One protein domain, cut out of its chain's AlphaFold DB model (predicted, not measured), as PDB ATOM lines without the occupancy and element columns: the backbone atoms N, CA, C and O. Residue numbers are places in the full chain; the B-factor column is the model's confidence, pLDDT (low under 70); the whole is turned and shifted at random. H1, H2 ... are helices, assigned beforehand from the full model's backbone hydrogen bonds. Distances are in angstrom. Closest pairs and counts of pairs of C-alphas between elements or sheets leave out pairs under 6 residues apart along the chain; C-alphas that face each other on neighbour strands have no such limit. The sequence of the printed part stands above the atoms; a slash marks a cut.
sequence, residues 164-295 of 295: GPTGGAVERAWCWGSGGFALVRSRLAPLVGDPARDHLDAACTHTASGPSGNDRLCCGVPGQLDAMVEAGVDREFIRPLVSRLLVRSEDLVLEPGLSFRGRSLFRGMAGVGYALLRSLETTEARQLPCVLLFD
ATOM      1  N   GLY A 164       0.847   7.350  35.290       48.06
ATOM      2  CA  GLY A 164       0.365   8.709  35.515       48.06
ATOM      3  C   GLY A 164      -1.085   8.713  36.024       48.06
ATOM      4  O   GLY A 164      -1.790   7.718  35.850       48.06
ATOM      5  N   PRO A 165      -1.565   9.822  36.622       38.06
ATOM      6  CA  PRO A 165      -2.944   9.935  37.119       38.06
ATOM      7  C   PRO A 165      -4.014   9.638  36.055       38.06
ATOM      8  O   PRO A 165      -5.113   9.216  36.386       38.06
ATOM      9  N   THR A 166      -3.679   9.837  34.778       42.78
ATOM     10  CA  THR A 166      -4.549   9.634  33.612       42.78
ATOM     11  C   THR A 166      -4.310   8.300  32.893       42.78
ATOM     12  O   THR A 166      -4.724   8.133  31.750       42.78
ATOM     13  N   GLY A 167      -3.595   7.353  33.511       36.84
ATOM     14  CA  GLY A 167      -3.311   6.040  32.919       36.84
ATOM     15  C   GLY A 167      -2.199   6.023  31.859       36.84
ATOM     16  O   GLY A 167      -1.812   4.946  31.416       36.84
ATOM     17  N   GLY A 168      -1.630   7.177  31.489       49.25
ATOM     18  CA  GLY A 168      -0.448   7.250  30.622       49.25
ATOM     19  C   GLY A 168       0.833   6.852  31.362       49.25
ATOM     20  O   GLY A 168       1.062   7.295  32.489       49.25
ATOM     21  N   ALA A 169       1.684   6.024  30.752       53.09
ATOM     22  CA  ALA A 169       2.958   5.616  31.343       53.09
ATOM     23  C   ALA A 169       3.893   6.834  31.523       53.09
ATOM     24  O   ALA A 169       4.372   7.390  30.538       53.09
ATOM     25  N   VAL A 170       4.179   7.233  32.772       63.81
ATOM     26  CA  VAL A 170       5.278   8.169  33.117       63.81
ATOM     27  C   VAL A 170       6.516   7.404  33.592       63.81
ATOM     28  O   VAL A 170       7.407   7.948  34.234       63.81
ATOM     29  N   GLU A 171       6.578   6.116  33.256       77.62
ATOM     30  CA  GLU A 171       7.591   5.169  33.720       77.62
ATOM     31  C   GLU A 171       8.990   5.476  33.175       77.62
ATOM     32  O   GLU A 171       9.996   5.135  33.789       77.62
ATOM     33  N   ARG A 172       9.058   6.202  32.059       88.62
ATOM     34  CA  ARG A 172      10.304   6.618  31.401       88.62
ATOM     35  C   ARG A 172      10.551   8.126  31.475       88.62
ATOM     36  O   ARG A 172      11.442   8.642  30.814       88.62
ATOM     37  N   ALA A 173       9.745   8.841  32.258       89.81
ATOM     38  CA  ALA A 173       9.851  10.285  32.407       89.81
ATOM     39  C   ALA A 173      11.095  10.697  33.205       89.81
ATOM     40  O   ALA A 173      11.569   9.959  34.068       89.81
ATOM     41  N   TRP A 174      11.544  11.934  32.996       93.38
ATOM     42  CA  TRP A 174      12.519  12.578  33.873       93.38
ATOM     43  C   TRP A 174      11.959  12.778  35.289       93.38
ATOM     44  O   TRP A 174      12.585  12.400  36.270       93.38
ATOM     45  N   CYS A 175      10.736  13.300  35.422       89.31
ATOM     46  CA  CYS A 175      10.212  13.707  36.729       89.31
ATOM     47  C   CYS A 175      10.048  12.558  37.746       89.31
ATOM     48  O   CYS A 175      10.392  12.731  38.915       89.31
ATOM     49  N   TRP A 176       9.534  11.400  37.318       83.81
ATOM     50  CA  TRP A 176       9.158  10.274  38.193       83.81
ATOM     51  C   TRP A 176       9.574   8.892  37.667       83.81
ATOM     52  O   TRP A 176       9.168   7.879  38.238       83.81
ATOM     53  N   GLY A 177      10.307   8.833  36.557       88.75
ATOM     54  CA  GLY A 177      10.582   7.590  35.847       88.75
ATOM     55  C   GLY A 177      12.060   7.232  35.777       88.75
ATOM     56  O   GLY A 177      12.940   7.931  36.283       88.75
ATOM     57  N   SER A 178      12.308   6.127  35.083       92.06
ATOM     58  CA  SER A 178      13.630   5.577  34.789       92.06
ATOM     59  C   SER A 178      14.567   6.561  34.096       92.06
ATOM     60  O   SER A 178      15.761   6.496  34.358       92.06
ATOM     61  N   GLY A 179      14.054   7.509  33.304       93.88
ATOM     62  CA  GLY A 179      14.879   8.526  32.654       93.88
ATOM     63  C   GLY A 179      15.576   9.439  33.663       93.88
ATOM     64  O   GLY A 179      16.788   9.608  33.607       93.88
ATOM     65  N   GLY A 180      14.835   9.973  34.642       95.00
ATOM     66  CA  GLY A 180      15.424  10.811  35.694       95.00
ATOM     67  C   GLY A 180      16.325  10.026  36.643       95.00
ATOM     68  O   GLY A 180      17.340  10.546  37.099       95.00
ATOM     69  N   PHE A 181      15.975   8.765  36.905       94.62
ATOM     70  CA  PHE A 181      16.816   7.855  37.678       94.62
ATOM     71  C   PHE A 181      18.151   7.603  36.974       94.62
ATOM     72  O   PHE A 181      19.192   7.902  37.548       94.62
ATOM     73  N   ALA A 182      18.131   7.131  35.725       95.06
ATOM     74  CA  ALA A 182      19.332   6.860  34.937       95.06
ATOM     75  C   ALA A 182      20.226   8.102  34.823       95.06
ATOM     76  O   ALA A 182      21.424   8.023  35.081       95.06
ATOM     77  N   LEU A 183      19.614   9.254  34.532       95.69
ATOM     78  CA  LEU A 183      20.287  10.543  34.414       95.69
ATOM     79  C   LEU A 183      21.062  10.938  35.680       95.69
ATOM     80  O   LEU A 183      22.204  11.377  35.613       95.69
ATOM     81  N   VAL A 184      20.453  10.803  36.857       96.81
ATOM     82  CA  VAL A 184      21.139  11.164  38.107       96.81
ATOM     83  C   VAL A 184      22.148  10.102  38.510       96.81
ATOM     84  O   VAL A 184      23.225  10.431  38.996       96.81
ATOM     85  N   ARG A 185      21.827   8.825  38.312       95.94
ATOM     86  CA  ARG A 185      22.722   7.724  38.662       95.94
ATOM     87  C   ARG A 185      24.008   7.742  37.841       95.94
ATOM     88  O   ARG A 185      25.069   7.548  38.432       95.94
ATOM     89  N   SER A 186      23.954   8.083  36.552       95.62
ATOM     90  CA  SER A 186      25.166   8.291  35.747       95.62
ATOM     91  C   SER A 186      26.042   9.411  36.319       95.62
ATOM     92  O   SER A 186      27.260   9.253  36.402       95.62
ATOM     93  N   ARG A 187      25.431  10.502  36.806       96.12
ATOM     94  CA  ARG A 187      26.151  11.623  37.427       96.12
ATOM     95  C   ARG A 187      26.709  11.301  38.815       96.12
ATOM     96  O   ARG A 187      27.766  11.810  39.172       96.12
ATOM     97  N   LEU A 188      26.025  10.470  39.601       97.19
ATOM     98  CA  LEU A 188      26.452  10.099  40.956       97.19
ATOM     99  C   LEU A 188      27.447   8.932  40.987       97.19
ATOM    100  O   LEU A 188      28.205   8.824  41.951       97.19
ATOM    101  N   ALA A 189      27.491   8.076  39.963       96.69
ATOM    102  CA  ALA A 189      28.390   6.919  39.913       96.69
ATOM    103  C   ALA A 189      29.882   7.260  40.141       96.69
ATOM    104  O   ALA A 189      30.544   6.516  40.869       96.69
ATOM    105  N   PRO A 190      30.434   8.371  39.613       96.25
ATOM    106  CA  PRO A 190      31.797   8.797  39.939       96.25
ATOM    107  C   PRO A 190      31.983   9.277  41.387       96.25
ATOM    108  O   PRO A 190      33.101   9.246  41.890       96.25
ATOM    109  N   LEU A 191      30.916   9.729  42.056       96.19
ATOM    110  CA  LEU A 191      30.980  10.331  43.392       96.19
ATOM    111  C   LEU A 191      30.836   9.301  44.516       96.19
ATOM    112  O   LEU A 191      31.573   9.373  45.500       96.19
ATOM    113  N   VAL A 192      29.898   8.358  44.368       96.19
ATOM    114  CA  VAL A 192      29.550   7.369  45.410       96.19
ATOM    115  C   VAL A 192      29.756   5.911  44.984       96.19
ATOM    116  O   VAL A 192      29.525   5.006  45.778       96.19
ATOM    117  N   GLY A 193      30.226   5.664  43.758       95.69
ATOM    118  CA  GLY A 193      30.645   4.338  43.302       95.69
ATOM    119  C   GLY A 193      29.496   3.383  42.971       95.69
ATOM    120  O   GLY A 193      28.468   3.773  42.414       95.69
ATOM    121  N   ASP A 194      29.701   2.104  43.284       94.56
ATOM    122  CA  ASP A 194      28.833   0.997  42.865       94.56
ATOM    123  C   ASP A 194      27.370   1.109  43.315       94.56
ATOM    124  O   ASP A 194      26.501   0.799  42.498       94.56
ATOM    125  N   PRO A 195      27.035   1.635  44.513       93.94
ATOM    126  CA  PRO A 195      25.641   1.871  44.884       93.94
ATOM    127  C   PRO A 195      24.869   2.725  43.868       93.94
ATOM    128  O   PRO A 195      23.687   2.479  43.631       93.94
ATOM    129  N   ALA A 196      25.517   3.707  43.232       95.50
ATOM    130  CA  ALA A 196      24.878   4.521  42.201       95.50
ATOM    131  C   ALA A 196      24.813   3.824  40.832       95.50
ATOM    132  O   ALA A 196      23.942   4.174  40.042       95.50
ATOM    133  N   ARG A 197      25.680   2.839  40.560       95.31
ATOM    134  CA  ARG A 197      25.633   2.016  39.336       95.31
ATOM    135  C   ARG A 197      24.555   0.942  39.391       95.31
ATOM    136  O   ARG A 197      24.091   0.490  38.346       95.31
ATOM    137  N   ASP A 198      24.148   0.544  40.589       93.19
ATOM    138  CA  ASP A 198      23.077  -0.426  40.759       93.19
ATOM    139  C   ASP A 198      21.786   0.040  40.062       93.19
ATOM    140  O   ASP A 198      21.383   1.206  40.137       93.19
ATOM    141  N   HIS A 199      21.164  -0.883  39.329       91.94
ATOM    142  CA  HIS A 199      20.010  -0.662  38.452       91.94
ATOM    143  C   HIS A 199      20.166   0.392  37.333       91.94
ATOM    144  O   HIS A 199      19.196   0.616  36.601       91.94
ATOM    145  N   LEU A 200      21.336   1.015  37.146       93.50
ATOM    146  CA  LEU A 200      21.554   2.039  36.116       93.50
ATOM    147  C   LEU A 200      21.332   1.476  34.707       93.50
ATOM    148  O   LEU A 200      20.504   2.005  33.969       93.50
ATOM    149  N   ASP A 201      21.971   0.358  34.361       92.00
ATOM    150  CA  ASP A 201      21.842  -0.258  33.030       92.00
ATOM    151  C   ASP A 201      20.402  -0.687  32.727       92.00
ATOM    152  O   ASP A 201      19.892  -0.495  31.618       92.00
ATOM    153  N   ALA A 202      19.705  -1.217  33.736       91.12
ATOM    154  CA  ALA A 202      18.295  -1.564  33.624       91.12
ATOM    155  C   ALA A 202      17.432  -0.313  33.388       91.12
ATOM    156  O   ALA A 202      16.513  -0.346  32.569       91.12
ATOM    157  N   ALA A 203      17.727   0.801  34.065       92.56
ATOM    158  CA  ALA A 203      17.021   2.066  33.882       92.56
ATOM    159  C   ALA A 203      17.293   2.688  32.505       92.56
ATOM    160  O   ALA A 203      16.348   3.163  31.868       92.56
ATOM    161  N   CYS A 204      18.531   2.627  32.006       92.75
ATOM    162  CA  CYS A 204      18.885   3.028  30.643       92.75
ATOM    163  C   CYS A 204      18.132   2.179  29.612       92.75
ATOM    164  O   CYS A 204      17.434   2.720  28.755       92.75
ATOM    165  N   THR A 205      18.168   0.852  29.760       91.06
ATOM    166  CA  THR A 205      17.453  -0.090  28.884       91.06
ATOM    167  C   THR A 205      15.949   0.181  28.885       91.06
ATOM    168  O   THR A 205      15.320   0.268  27.830       91.06
ATOM    169  N   HIS A 206      15.351   0.376  30.064       90.69
ATOM    170  CA  HIS A 206      13.927   0.674  30.172       90.69
ATOM    171  C   HIS A 206      13.577   2.028  29.539       90.69
ATOM    172  O   HIS A 206      12.597   2.121  28.798       90.69
ATOM    173  N   THR A 207      14.393   3.061  29.753       91.81
ATOM    174  CA  THR A 207      14.189   4.389  29.154       91.81
ATOM    175  C   THR A 207      14.264   4.331  27.626       91.81
ATOM    176  O   THR A 207      13.413   4.923  26.961       91.81
ATOM    177  N   ALA A 208      15.211   3.559  27.084       89.62
ATOM    178  CA  ALA A 208      15.442   3.383  25.650       89.62
ATOM    179  C   ALA A 208      14.491   2.385  24.961       89.62
ATOM    180  O   ALA A 208      14.426   2.357  23.736       89.62
ATOM    181  N   SER A 209      13.701   1.604  25.712       88.62
ATOM    182  CA  SER A 209      12.802   0.558  25.175       88.62
ATOM    183  C   SER A 209      11.696   1.055  24.222       88.62
ATOM    184  O   SER A 209      10.939   0.260  23.665       88.62
ATOM    185  N   GLY A 210      11.591   2.368  24.015       84.44
ATOM    186  CA  GLY A 210      10.778   2.986  22.974       84.44
ATOM    187  C   GLY A 210      10.531   4.473  23.243       84.44
ATOM    188  O   GLY A 210      11.020   5.015  24.240       84.44
ATOM    189  N   PRO A 211       9.687   5.138  22.440       87.31
ATOM    190  CA  PRO A 211       9.248   6.503  22.712       87.31
ATOM    191  C   PRO A 211       8.144   6.553  23.781       87.31
ATOM    192  O   PRO A 211       7.296   5.659  23.881       87.31
ATOM    193  N   SER A 212       8.153   7.597  24.608       86.81
ATOM    194  CA  SER A 212       7.036   7.975  25.480       86.81
ATOM    195  C   SER A 212       5.819   8.451  24.681       86.81
ATOM    196  O   SER A 212       5.922   8.842  23.523       86.81
ATOM    197  N   GLY A 213       4.641   8.439  25.313       84.44
ATOM    198  CA  GLY A 213       3.374   8.807  24.663       84.44
ATOM    199  C   GLY A 213       3.125  10.313  24.505       84.44
ATOM    200  O   GLY A 213       2.031  10.705  24.118       84.44
ATOM    201  N   ASN A 214       4.089  11.164  24.861       88.44
ATOM    202  CA  ASN A 214       3.993  12.615  24.713       88.44
ATOM    203  C   ASN A 214       5.359  13.225  24.375       88.44
ATOM    204  O   ASN A 214       6.387  12.572  24.558       88.44
ATOM    205  N   ASP A 215       5.364  14.485  23.947       91.75
ATOM    206  CA  ASP A 215       6.544  15.178  23.422       91.75
ATOM    207  C   ASP A 215       7.002  16.337  24.330       91.75
ATOM    208  O   ASP A 215       7.556  17.332  23.868       91.75
ATOM    209  N   ARG A 216       6.770  16.232  25.647       91.12
ATOM    210  CA  ARG A 216       7.214  17.223  26.645       91.12
ATOM    211  C   ARG A 216       8.591  16.865  27.197       91.12
ATOM    212  O   ARG A 216       8.868  15.699  27.454       91.12
ATOM    213  N   LEU A 217       9.434  17.852  27.479       93.75
ATOM    214  CA  LEU A 217      10.752  17.599  28.069       93.75
ATOM    215  C   LEU A 217      10.661  17.015  29.494       93.75
ATOM    216  O   LEU A 217      11.466  16.166  29.854       93.75
ATOM    217  N   CYS A 218       9.649  17.373  30.296       90.56
ATOM    218  CA  CYS A 218       9.516  16.838  31.661       90.56
ATOM    219  C   CYS A 218       9.165  15.337  31.736       90.56
ATOM    220  O   CYS A 218       9.526  14.666  32.707       90.56
ATOM    221  N   CYS A 219       8.397  14.816  30.774       89.69
ATOM    222  CA  CYS A 219       7.794  13.480  30.877       89.69
ATOM    223  C   CYS A 219       7.545  12.764  29.543       89.69
ATOM    224  O   CYS A 219       6.769  11.806  29.490       89.69
ATOM    225  N   GLY A 220       8.169  13.237  28.472       91.81
ATOM    226  CA  GLY A 220       7.986  12.759  27.110       91.81
ATOM    227  C   GLY A 220       9.300  12.421  26.419       91.81
ATOM    228  O   GLY A 220      10.361  12.369  27.042       91.81
ATOM    229  N   VAL A 221       9.212  12.198  25.110       94.19
ATOM    230  CA  VAL A 221      10.333  11.767  24.260       94.19
ATOM    231  C   VAL A 221      11.559  12.687  24.350       94.19
ATOM    232  O   VAL A 221      12.657  12.150  24.473       94.19
ATOM    233  N   PRO A 222      11.439  14.033  24.381       95.31
ATOM    234  CA  PRO A 222      12.614  14.893  24.527       95.31
ATOM    235  C   PRO A 222      13.368  14.653  25.837       95.31
ATOM    236  O   PRO A 222      14.592  14.642  25.842       95.31
ATOM    237  N   GLY A 223      12.649  14.409  26.939       95.25
ATOM    238  CA  GLY A 223      13.274  14.129  28.231       95.25
ATOM    239  C   GLY A 223      13.966  12.772  28.279       95.25
ATOM    240  O   GLY A 223      15.028  12.643  28.879       95.25
ATOM    241  N   GLN A 224      13.391  11.768  27.610       94.06
ATOM    242  CA  GLN A 224      14.045  10.470  27.428       94.06
ATOM    243  C   GLN A 224      15.334  10.616  26.625       94.06
ATOM    244  O   GLN A 224      16.369  10.108  27.038       94.06
ATOM    245  N   LEU A 225      15.262  11.317  25.490       95.88
ATOM    246  CA  LEU A 225      16.406  11.537  24.615       95.88
ATOM    247  C   LEU A 225      17.535  12.242  25.369       95.88
ATOM    248  O   LEU A 225      18.657  11.748  25.362       95.88
ATOM    249  N   ASP A 226      17.224  13.342  26.054       95.69
ATOM    250  CA  ASP A 226      18.216  14.118  26.799       95.69
ATOM    251  C   ASP A 226      18.874  13.298  27.920       95.69
ATOM    252  O   ASP A 226      20.095  13.314  28.064       95.69
ATOM    253  N   ALA A 227      18.082  12.504  28.649       94.62
ATOM    254  CA  ALA A 227      18.595  11.615  29.684       94.62
ATOM    255  C   ALA A 227      19.536  10.531  29.131       94.62
ATOM    256  O   ALA A 227      20.549  10.225  29.751       94.62
ATOM    257  N   MET A 228      19.214   9.947  27.973       94.50
ATOM    258  CA  MET A 228      20.041   8.907  27.349       94.50
ATOM    259  C   MET A 228      21.323   9.470  26.735       94.50
ATOM    260  O   MET A 228      22.370   8.836  26.844       94.50
ATOM    261  N   VAL A 229      21.259  10.666  26.142       94.31
ATOM    262  CA  VAL A 229      22.444  11.394  25.666       94.31
ATOM    263  C   VAL A 229      23.398  11.663  26.829       94.31
ATOM    264  O   VAL A 229      24.576  11.335  26.737       94.31
ATOM    265  N   GLU A 230      22.889  12.199  27.940       93.19
ATOM    266  CA  GLU A 230      23.706  12.502  29.122       93.19
ATOM    267  C   GLU A 230      24.241  11.235  29.810       93.19
ATOM    268  O   GLU A 230      25.367  11.211  30.296       93.19
ATOM    269  N   ALA A 231      23.471  10.143  29.813       91.69
ATOM    270  CA  ALA A 231      23.923   8.849  30.323       91.69
ATOM    271  C   ALA A 231      24.934   8.135  29.400       91.69
ATOM    272  O   ALA A 231      25.409   7.058  29.754       91.69
ATOM    273  N   GLY A 232      25.267   8.703  28.234       91.00
ATOM    274  CA  GLY A 232      26.230   8.122  27.295       91.00
ATOM    275  C   GLY A 232      25.731   6.852  26.601       91.00
ATOM    276  O   GLY A 232      26.534   6.001  26.226       91.00
ATOM    277  N   VAL A 233      24.414   6.697  26.449       91.69
ATOM    278  CA  VAL A 233      23.810   5.545  25.768       91.69
ATOM    279  C   VAL A 233      24.115   5.595  24.270       91.69
ATOM    280  O   VAL A 233      24.081   6.661  23.653       91.69
ATOM    281  N   ASP A 234      24.384   4.428  23.674       91.00
ATOM    282  CA  ASP A 234      24.711   4.315  22.250       91.00
ATOM    283  C   ASP A 234      23.608   4.919  21.360       91.00
ATOM    284  O   ASP A 234      22.400   4.766  21.589       91.00
ATOM    285  N   ARG A 235      24.052   5.600  20.301       87.69
ATOM    286  CA  ARG A 235      23.214   6.234  19.288       87.69
ATOM    287  C   ARG A 235      22.196   5.308  18.651       87.69
ATOM    288  O   ARG A 235      21.116   5.776  18.281       87.69
ATOM    289  N   GLU A 236      22.513   4.029  18.491       92.00
ATOM    290  CA  GLU A 236      21.570   3.060  17.939       92.00
ATOM    291  C   GLU A 236      20.279   3.003  18.768       92.00
ATOM    292  O   GLU A 236      19.183   3.021  18.200       92.00
ATOM    293  N   PHE A 237      20.390   3.071  20.099       90.06
ATOM    294  CA  PHE A 237      19.247   3.000  21.010       90.06
ATOM    295  C   PHE A 237      18.455   4.311  21.112       90.06
ATOM    296  O   PHE A 237      17.259   4.275  21.398       90.06
ATOM    297  N   ILE A 238      19.068   5.470  20.839       92.81
ATOM    298  CA  ILE A 238      18.357   6.764  20.847       92.81
ATOM    299  C   ILE A 238      17.802   7.172  19.474       92.81
ATOM    300  O   ILE A 238      16.938   8.049  19.397       92.81
ATOM    301  N   ARG A 239      18.226   6.527  18.377       92.69
ATOM    302  CA  ARG A 239      17.743   6.813  17.011       92.69
ATOM    303  C   ARG A 239      16.212   6.772  16.871       92.69
ATOM    304  O   ARG A 239      15.675   7.663  16.202       92.69
ATOM    305  N   PRO A 240      15.475   5.822  17.484       92.62
ATOM    306  CA  PRO A 240      14.012   5.832  17.434       92.62
ATOM    307  C   PRO A 240      13.398   7.073  18.098       92.62
ATOM    308  O   PRO A 240      12.397   7.597  17.611       92.62
ATOM    309  N   LEU A 241      14.017   7.581  19.172       93.69
ATOM    310  CA  LEU A 241      13.569   8.789  19.871       93.69
ATOM    311  C   LEU A 241      13.773  10.030  18.997       93.69
ATOM    312  O   LEU A 241      12.848  10.821  18.832       93.69
ATOM    313  N   VAL A 242      14.945  10.160  18.370       94.50
ATOM    314  CA  VAL A 242      15.234  11.251  17.422       94.50
ATOM    315  C   VAL A 242      14.248  11.221  16.254       94.50
ATOM    316  O   VAL A 242      13.631  12.234  15.935       94.50
ATOM    317  N   SER A 243      14.026  10.044  15.665       92.31
ATOM    318  CA  SER A 243      13.106   9.873  14.532       92.31
ATOM    319  C   SER A 243      11.674  10.288  14.884       92.31
ATOM    320  O   SER A 243      10.999  10.927  14.081       92.31
ATOM    321  N   ARG A 244      11.222   9.991  16.110       90.50
ATOM    322  CA  ARG A 244       9.904  10.401  16.620       90.50
ATOM    323  C   ARG A 244       9.755  11.919  16.764       90.50
ATOM    324  O   ARG A 244       8.628  12.409  16.682       90.50
ATOM    325  N   LEU A 245      10.852  12.646  16.983       92.44
ATOM    326  CA  LEU A 245      10.866  14.101  17.172       92.44
ATOM    327  C   LEU A 245      11.065  14.892  15.869       92.44
ATOM    328  O   LEU A 245      10.716  16.067  15.831       92.44
ATOM    329  N   LEU A 246      11.567  14.264  14.799       91.19
ATOM    330  CA  LEU A 246      11.747  14.883  13.473       91.19
ATOM    331  C   LEU A 246      10.458  14.933  12.623       91.19
ATOM    332  O   LEU A 246      10.506  15.189  11.420       91.19
ATOM    333  N   VAL A 247       9.301  14.685  13.236       84.06
ATOM    334  CA  VAL A 247       7.984  14.756  12.586       84.06
ATOM    335  C   VAL A 247       7.509  16.202  12.419       84.06
ATOM    336  O   VAL A 247       8.113  17.144  12.944       84.06
ATOM    337  N   ARG A 248       6.392  16.409  11.707       73.62
ATOM    338  CA  ARG A 248       5.788  17.743  11.639       73.62
ATOM    339  C   ARG A 248       5.400  18.163  13.046       73.62
ATOM    340  O   ARG A 248       4.785  17.422  13.798       73.62
ATOM    341  N   SER A 249       5.681  19.408  13.383       75.50
ATOM    342  CA  SER A 249       5.369  19.977  14.697       75.50
ATOM    343  C   SER A 249       3.871  20.005  15.054       75.50
ATOM    344  O   SER A 249       3.536  20.250  16.207       75.50
ATOM    345  N   GLU A 250       2.972  19.793  14.085       75.25
ATOM    346  CA  GLU A 250       1.533  19.549  14.313       75.25
ATOM    347  C   GLU A 250       1.248  18.175  14.939       75.25
ATOM    348  O   GLU A 250       0.258  18.031  15.649       75.25
ATOM    349  N   ASP A 251       2.136  17.206  14.724       83.75
ATOM    350  CA  ASP A 251       1.997  15.823  15.189       83.75
ATOM    351  C   ASP A 251       2.592  15.622  16.596       83.75
ATOM    352  O   ASP A 251       2.555  14.523  17.154       83.75
ATOM    353  N   LEU A 252       3.169  16.678  17.185       85.88
ATOM    354  CA  LEU A 252       3.748  16.636  18.525       85.88
ATOM    355  C   LEU A 252       2.659  16.747  19.600       85.88
ATOM    356  O   LEU A 252       1.887  17.706  19.659       85.88
ATOM    357  N   VAL A 253       2.657  15.795  20.527       86.69
ATOM    358  CA  VAL A 253       1.739  15.711  21.664       86.69
ATOM    359  C   VAL A 253       2.293  16.543  22.822       86.69
ATOM    360  O   VAL A 253       2.941  16.041  23.747       86.69
ATOM    361  N   LEU A 254       2.048  17.849  22.752       85.00
ATOM    362  CA  LEU A 254       2.447  18.839  23.756       85.00
ATOM    363  C   LEU A 254       1.311  19.122  24.763       85.00
ATOM    364  O   LEU A 254       0.352  18.364  24.903       85.00
ATOM    365  N   GLU A 255       1.447  20.177  25.563       76.19
ATOM    366  CA  GLU A 255       0.381  20.677  26.441       76.19
ATOM    367  C   GLU A 255      -0.876  21.120  25.650       76.19
ATOM    368  O   GLU A 255      -0.747  21.967  24.762       76.19
ATOM    369  N   PRO A 256      -2.085  20.612  25.964       60.47
ATOM    370  CA  PRO A 256      -3.328  21.108  25.368       60.47
ATOM    371  C   PRO A 256      -3.637  22.551  25.799       60.47
ATOM    372  O   PRO A 256      -3.349  22.938  26.928       60.47
ATOM    373  N   GLY A 257      -4.294  23.336  24.939       53.53
ATOM    374  CA  GLY A 257      -4.901  24.618  25.338       53.53
ATOM    375  C   GLY A 257      -4.023  25.867  25.210       53.53
ATOM    376  O   GLY A 257      -4.483  26.959  25.524       53.53
ATOM    377  N   LEU A 258      -2.799  25.751  24.694       49.88
ATOM    378  CA  LEU A 258      -2.017  26.905  24.248       49.88
ATOM    379  C   LEU A 258      -2.068  26.957  22.723       49.88
ATOM    380  O   LEU A 258      -1.540  26.075  22.044       49.88
ATOM    381  N   SER A 259      -2.736  27.980  22.189       47.81
ATOM    382  CA  SER A 259      -2.754  28.306  20.763       47.81
ATOM    383  C   SER A 259      -1.333  28.221  20.190       47.81
ATOM    384  O   SER A 259      -0.464  28.988  20.594       47.81
ATOM    385  N   PHE A 260      -1.099  27.273  19.281       46.16
ATOM    386  CA  PHE A 260       0.168  27.073  18.572       46.16
ATOM    387  C   PHE A 260       1.404  26.870  19.486       46.16
ATOM    388  O   PHE A 260       2.208  27.773  19.692       46.16
ATOM    389  N   ARG A 261       1.625  25.629  19.948       56.28
ATOM    390  CA  ARG A 261       2.974  25.102  20.246       56.28
ATOM    391  C   ARG A 261       3.785  25.937  21.264       56.28
ATOM    392  O   ARG A 261       4.742  26.616  20.897       56.28
ATOM    393  N   GLY A 262       3.410  25.883  22.546       65.12
ATOM    394  CA  GLY A 262       4.026  26.680  23.619       65.12
ATOM    395  C   GLY A 262       5.556  26.792  23.512       65.12
ATOM    396  O   GLY A 262       6.250  25.800  23.306       65.12
ATOM    397  N   ARG A 263       6.091  28.009  23.658       78.12
ATOM    398  CA  ARG A 263       7.541  28.290  23.618       78.12
ATOM    399  C   ARG A 263       8.277  27.853  24.892       78.12
ATOM    400  O   ARG A 263       9.456  28.139  25.049       78.12
ATOM    401  N   SER A 264       7.580  27.207  25.827       87.75
ATOM    402  CA  SER A 264       8.163  26.799  27.100       87.75
ATOM    403  C   SER A 264       9.137  25.638  26.919       87.75
ATOM    404  O   SER A 264       8.971  24.787  26.045       87.75
ATOM    405  N   LEU A 265      10.147  25.597  27.785       90.75
ATOM    406  CA  LEU A 265      11.166  24.553  27.778       90.75
ATOM    407  C   LEU A 265      10.575  23.193  28.179       90.75
ATOM    408  O   LEU A 265      10.633  22.237  27.419       90.75
ATOM    409  N   PHE A 266       9.933  23.101  29.348       90.19
ATOM    410  CA  PHE A 266       9.529  21.799  29.896       90.19
ATOM    411  C   PHE A 266       8.294  21.167  29.236       90.19
ATOM    412  O   PHE A 266       8.128  19.948  29.297       90.19
ATOM    413  N   ARG A 267       7.410  21.969  28.630       87.50
ATOM    414  CA  ARG A 267       6.083  21.522  28.146       87.50
ATOM    415  C   ARG A 267       5.814  21.877  26.681       87.50
ATOM    416  O   ARG A 267       4.714  21.633  26.191       87.50
ATOM    417  N   GLY A 268       6.792  22.483  26.015       88.88
ATOM    418  CA  GLY A 268       6.637  23.127  24.722       88.88
ATOM    419  C   GLY A 268       7.734  22.764  23.724       88.88
ATOM    420  O   GLY A 268       8.596  21.928  23.991       88.88
ATOM    421  N   MET A 269       7.707  23.409  22.557       90.19
ATOM    422  CA  MET A 269       8.633  23.113  21.455       90.19
ATOM    423  C   MET A 269      10.087  23.443  21.765       90.19
ATOM    424  O   MET A 269      10.971  22.811  21.193       90.19
ATOM    425  N   ALA A 270      10.348  24.415  22.644       91.81
ATOM    426  CA  ALA A 270      11.720  24.754  23.001       91.81
ATOM    427  C   ALA A 270      12.443  23.534  23.594       91.81
ATOM    428  O   ALA A 270      13.583  23.283  23.232       91.81
ATOM    429  N   GLY A 271      11.758  22.714  24.403       94.00
ATOM    430  CA  GLY A 271      12.317  21.462  24.923       94.00
ATOM    431  C   GLY A 271      12.569  20.396  23.862       94.00
ATOM    432  O   GLY A 271      13.561  19.680  23.948       94.00
ATOM    433  N   VAL A 272      11.710  20.313  22.841       94.38
ATOM    434  CA  VAL A 272      11.909  19.399  21.702       94.38
ATOM    435  C   VAL A 272      13.158  19.797  20.918       94.38
ATOM    436  O   VAL A 272      14.041  18.969  20.706       94.38
ATOM    437  N   GLY A 273      13.254  21.072  20.530       94.31
ATOM    438  CA  GLY A 273      14.417  21.598  19.816       94.31
ATOM    439  C   GLY A 273      15.701  21.454  20.630       94.31
ATOM    440  O   GLY A 273      16.720  21.038  20.091       94.31
ATOM    441  N   TYR A 274      15.637  21.717  21.937       94.94
ATOM    442  CA  TYR A 274      16.780  21.584  22.837       94.94
ATOM    443  C   TYR A 274      17.318  20.149  22.906       94.94
ATOM    444  O   TYR A 274      18.514  19.933  22.721       94.94
ATOM    445  N   ALA A 275      16.437  19.161  23.098       95.94
ATOM    446  CA  ALA A 275      16.836  17.754  23.136       95.94
ATOM    447  C   ALA A 275      17.413  17.279  21.790       95.94
ATOM    448  O   ALA A 275      18.401  16.549  21.763       95.94
ATOM    449  N   LEU A 276      16.837  17.728  20.667       95.81
ATOM    450  CA  LEU A 276      17.375  17.441  19.335       95.81
ATOM    451  C   LEU A 276      18.775  18.037  19.147       95.81
ATOM    452  O   LEU A 276      19.662  17.329  18.676       95.81
ATOM    453  N   LEU A 277      18.995  19.292  19.552       95.25
ATOM    454  CA  LEU A 277      20.309  19.940  19.479       95.25
ATOM    455  C   LEU A 277      21.354  19.186  20.304       95.25
ATOM    456  O   LEU A 277      22.417  18.868  19.777       95.25
ATOM    457  N   ARG A 278      21.038  18.833  21.555       94.75
ATOM    458  CA  ARG A 278      21.939  18.051  22.417       94.75
ATOM    459  C   ARG A 278      22.225  16.651  21.886       94.75
ATOM    460  O   ARG A 278      23.295  16.114  22.139       94.75
ATOM    461  N   SER A 279      21.316  16.074  21.100       94.56
ATOM    462  CA  SER A 279      21.545  14.767  20.477       94.56
ATOM    463  C   SER A 279      22.555  14.786  19.324       94.56
ATOM    464  O   SER A 279      22.952  13.715  18.864       94.56
ATOM    465  N   LEU A 280      22.978  15.958  18.833       93.88
ATOM    466  CA  LEU A 280      23.934  16.075  17.730       93.88
ATOM    467  C   LEU A 280      25.368  15.727  18.170       93.88
ATOM    468  O   LEU A 280      25.824  16.103  19.241       93.88
ATOM    469  N   GLU A 281      26.126  15.076  17.284       86.62
ATOM    470  CA  GLU A 281      27.553  14.764  17.479       86.62
ATOM    471  C   GLU A 281      28.438  15.910  16.984       86.62
ATOM    472  O   GLU A 281      29.325  15.739  16.151       86.62
ATOM    473  N   THR A 282      28.162  17.112  17.477       88.88
ATOM    474  CA  THR A 282      28.972  18.298  17.185       88.88
ATOM    475  C   THR A 282      29.659  18.768  18.458       88.88
ATOM    476  O   THR A 282      29.167  18.535  19.566       88.88
ATOM    477  N   THR A 283      30.815  19.408  18.314       86.25
ATOM    478  CA  THR A 283      31.545  19.975  19.454       86.25
ATOM    479  C   THR A 283      30.693  21.019  20.171       86.25
ATOM    480  O   THR A 283      30.692  21.078  21.396       86.25
ATOM    481  N   GLU A 284      29.914  21.786  19.415       88.25
ATOM    482  CA  GLU A 284      28.995  22.818  19.884       88.25
ATOM    483  C   GLU A 284      27.836  22.212  20.683       88.25
ATOM    484  O   GLU A 284      27.527  22.679  21.776       88.25
ATOM    485  N   ALA A 285      27.230  21.125  20.196       88.00
ATOM    486  CA  ALA A 285      26.158  20.442  20.921       88.00
ATOM    487  C   ALA A 285      26.623  19.880  22.271       88.00
ATOM    488  O   ALA A 285      25.872  19.936  23.242       88.00
ATOM    489  N   ARG A 286      27.871  19.401  22.358       85.19
ATOM    490  CA  ARG A 286      28.468  18.913  23.615       85.19
ATOM    491  C   ARG A 286      28.708  20.015  24.650       85.19
ATOM    492  O   ARG A 286      28.898  19.697  25.818       85.19
ATOM    493  N   GLN A 287      28.709  21.286  24.245       87.94
ATOM    494  CA  GLN A 287      28.830  22.425  25.162       87.94
ATOM    495  C   GLN A 287      27.481  22.857  25.754       87.94
ATOM    496  O   GLN A 287      27.451  23.626  26.714       87.94
ATOM    497  N   LEU A 288      26.357  22.382  25.206       93.75
ATOM    498  CA  LEU A 288      25.036  22.693  25.746       93.75
ATOM    499  C   LEU A 288      24.847  21.984  27.099       93.75
ATOM    500  O   LEU A 288      25.043  20.772  27.163       93.75
ATOM    501  N   PRO A 289      24.420  22.680  28.170       93.69
ATOM    502  CA  PRO A 289      24.263  22.080  29.499       93.69
ATOM    503  C   PRO A 289      23.102  21.081  29.568       93.69
ATOM    504  O   PRO A 289      22.134  21.179  28.819       93.69
ATOM    505  N   CYS A 290      23.138  20.111  30.485       94.44
ATOM    506  CA  CYS A 290      21.968  19.264  30.702       94.44
ATOM    507  C   CYS A 290      20.974  20.014  31.587       94.44
ATOM    508  O   CYS A 290      21.084  20.038  32.816       94.44
ATOM    509  N   VAL A 291      19.962  20.626  30.968       94.44
ATOM    510  CA  VAL A 291      18.938  21.375  31.717       94.44
ATOM    511  C   VAL A 291      18.103  20.485  32.636       94.44
ATOM    512  O   VAL A 291      17.520  20.984  33.593       94.44
ATOM    513  N   LEU A 292      18.067  19.175  32.375       95.19
ATOM    514  CA  LEU A 292      17.420  18.189  33.238       95.19
ATOM    515  C   LEU A 292      18.250  17.820  34.471       95.19
ATOM    516  O   LEU A 292      17.670  17.363  35.453       95.19
ATOM    517  N   LEU A 293      19.567  18.038  34.449       95.25
ATOM    518  CA  LEU A 293      20.418  18.003  35.639       95.25
ATOM    519  C   LEU A 293      20.505  19.376  36.322       95.25
ATOM    520  O   LEU A 293      20.956  19.458  37.459       95.25
ATOM    521  N   PHE A 294      20.054  20.449  35.665       94.44
ATOM    522  CA  PHE A 294      20.308  21.844  36.041       94.44
ATOM    523  C   PHE A 294      21.794  22.208  35.990       94.44
ATOM    524  O   PHE A 294      22.284  22.904  36.880       94.44
ATOM    525  N   ASP A 295      22.555  21.632  35.050       87.06
ATOM    526  CA  ASP A 295      23.990  21.932  34.901       87.06
ATOM    527  C   ASP A 295      24.259  23.403  34.699       87.06
ATOM    528  O   ASP A 295      23.547  24.065  33.917       87.06
TER     529      ASP A 295
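Overview. This is residues 164 to 295 of the 295 residues of an uncharacterized protein of Acidimicrobiales bacterium (UniProt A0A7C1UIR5). H4 runs through the core, and H1, H3, H5 and H6 are set in an arc round it, mostly aligned with it; the short H2 packs beside residues 185 to 189 of H1. Long stretches with no named element loop round this helical core. The 132 printed residues hold six named helices, H1 to H6 in chain order, and no named strand; the class is all helix, though under half of the residues, 59, are in named elements. The whole is compact, with a radius of gyration of the C-alphas of 14.2 A and spans of 47 by 38 by 26 A.

Arrangement. H4, residues 221 to 230, is the hub, touching four helices. H1, residues 178 to 192, touches it at a shallow tilt of 17 degrees, the same way, closest at the C-alphas of Leu 183 and Ala 227, 5.1 A. With residues 185 to 189 alone H1 touches H2, residues 194 to 197; the closest C-alphas, Ala 189 and Ala 196, are 4.8 A apart. H3, residues 200 to 208, forms a helical hairpin with H4 at 36 degrees, only just steep; the C-alphas of Thr 207 and Gln 224 are closest, 6.3 A. H5, residues 235 to 245, forms another with H4, closest at the C-alphas of Leu 225 and Leu 241, 6.2 A. H6, residues 269 to 278, touches H4, closest at the C-alphas of Pro 222 and Ala 275, 5.3 A. H1 and H6 are apart. Every O i to N i+4 pair is within hydrogen-bond range in H3, H4 and H6, 8 of 11 in H1 and 5 of 7 in H5; H2 is too short for one.

Along the chain. H1 begins at C-alpha 178 (13.630, 5.577, 34.789) and is 19.2 A long; H6, 14.3 A, ends at C-alpha 278 (21.939, 18.051, 22.417).

Size, cuts and confidence. The printed part has no cut. The links H3 to H4 and H5 to H6 are long. Residues 164 to 170 and 256 to 262 have pLDDT under 70.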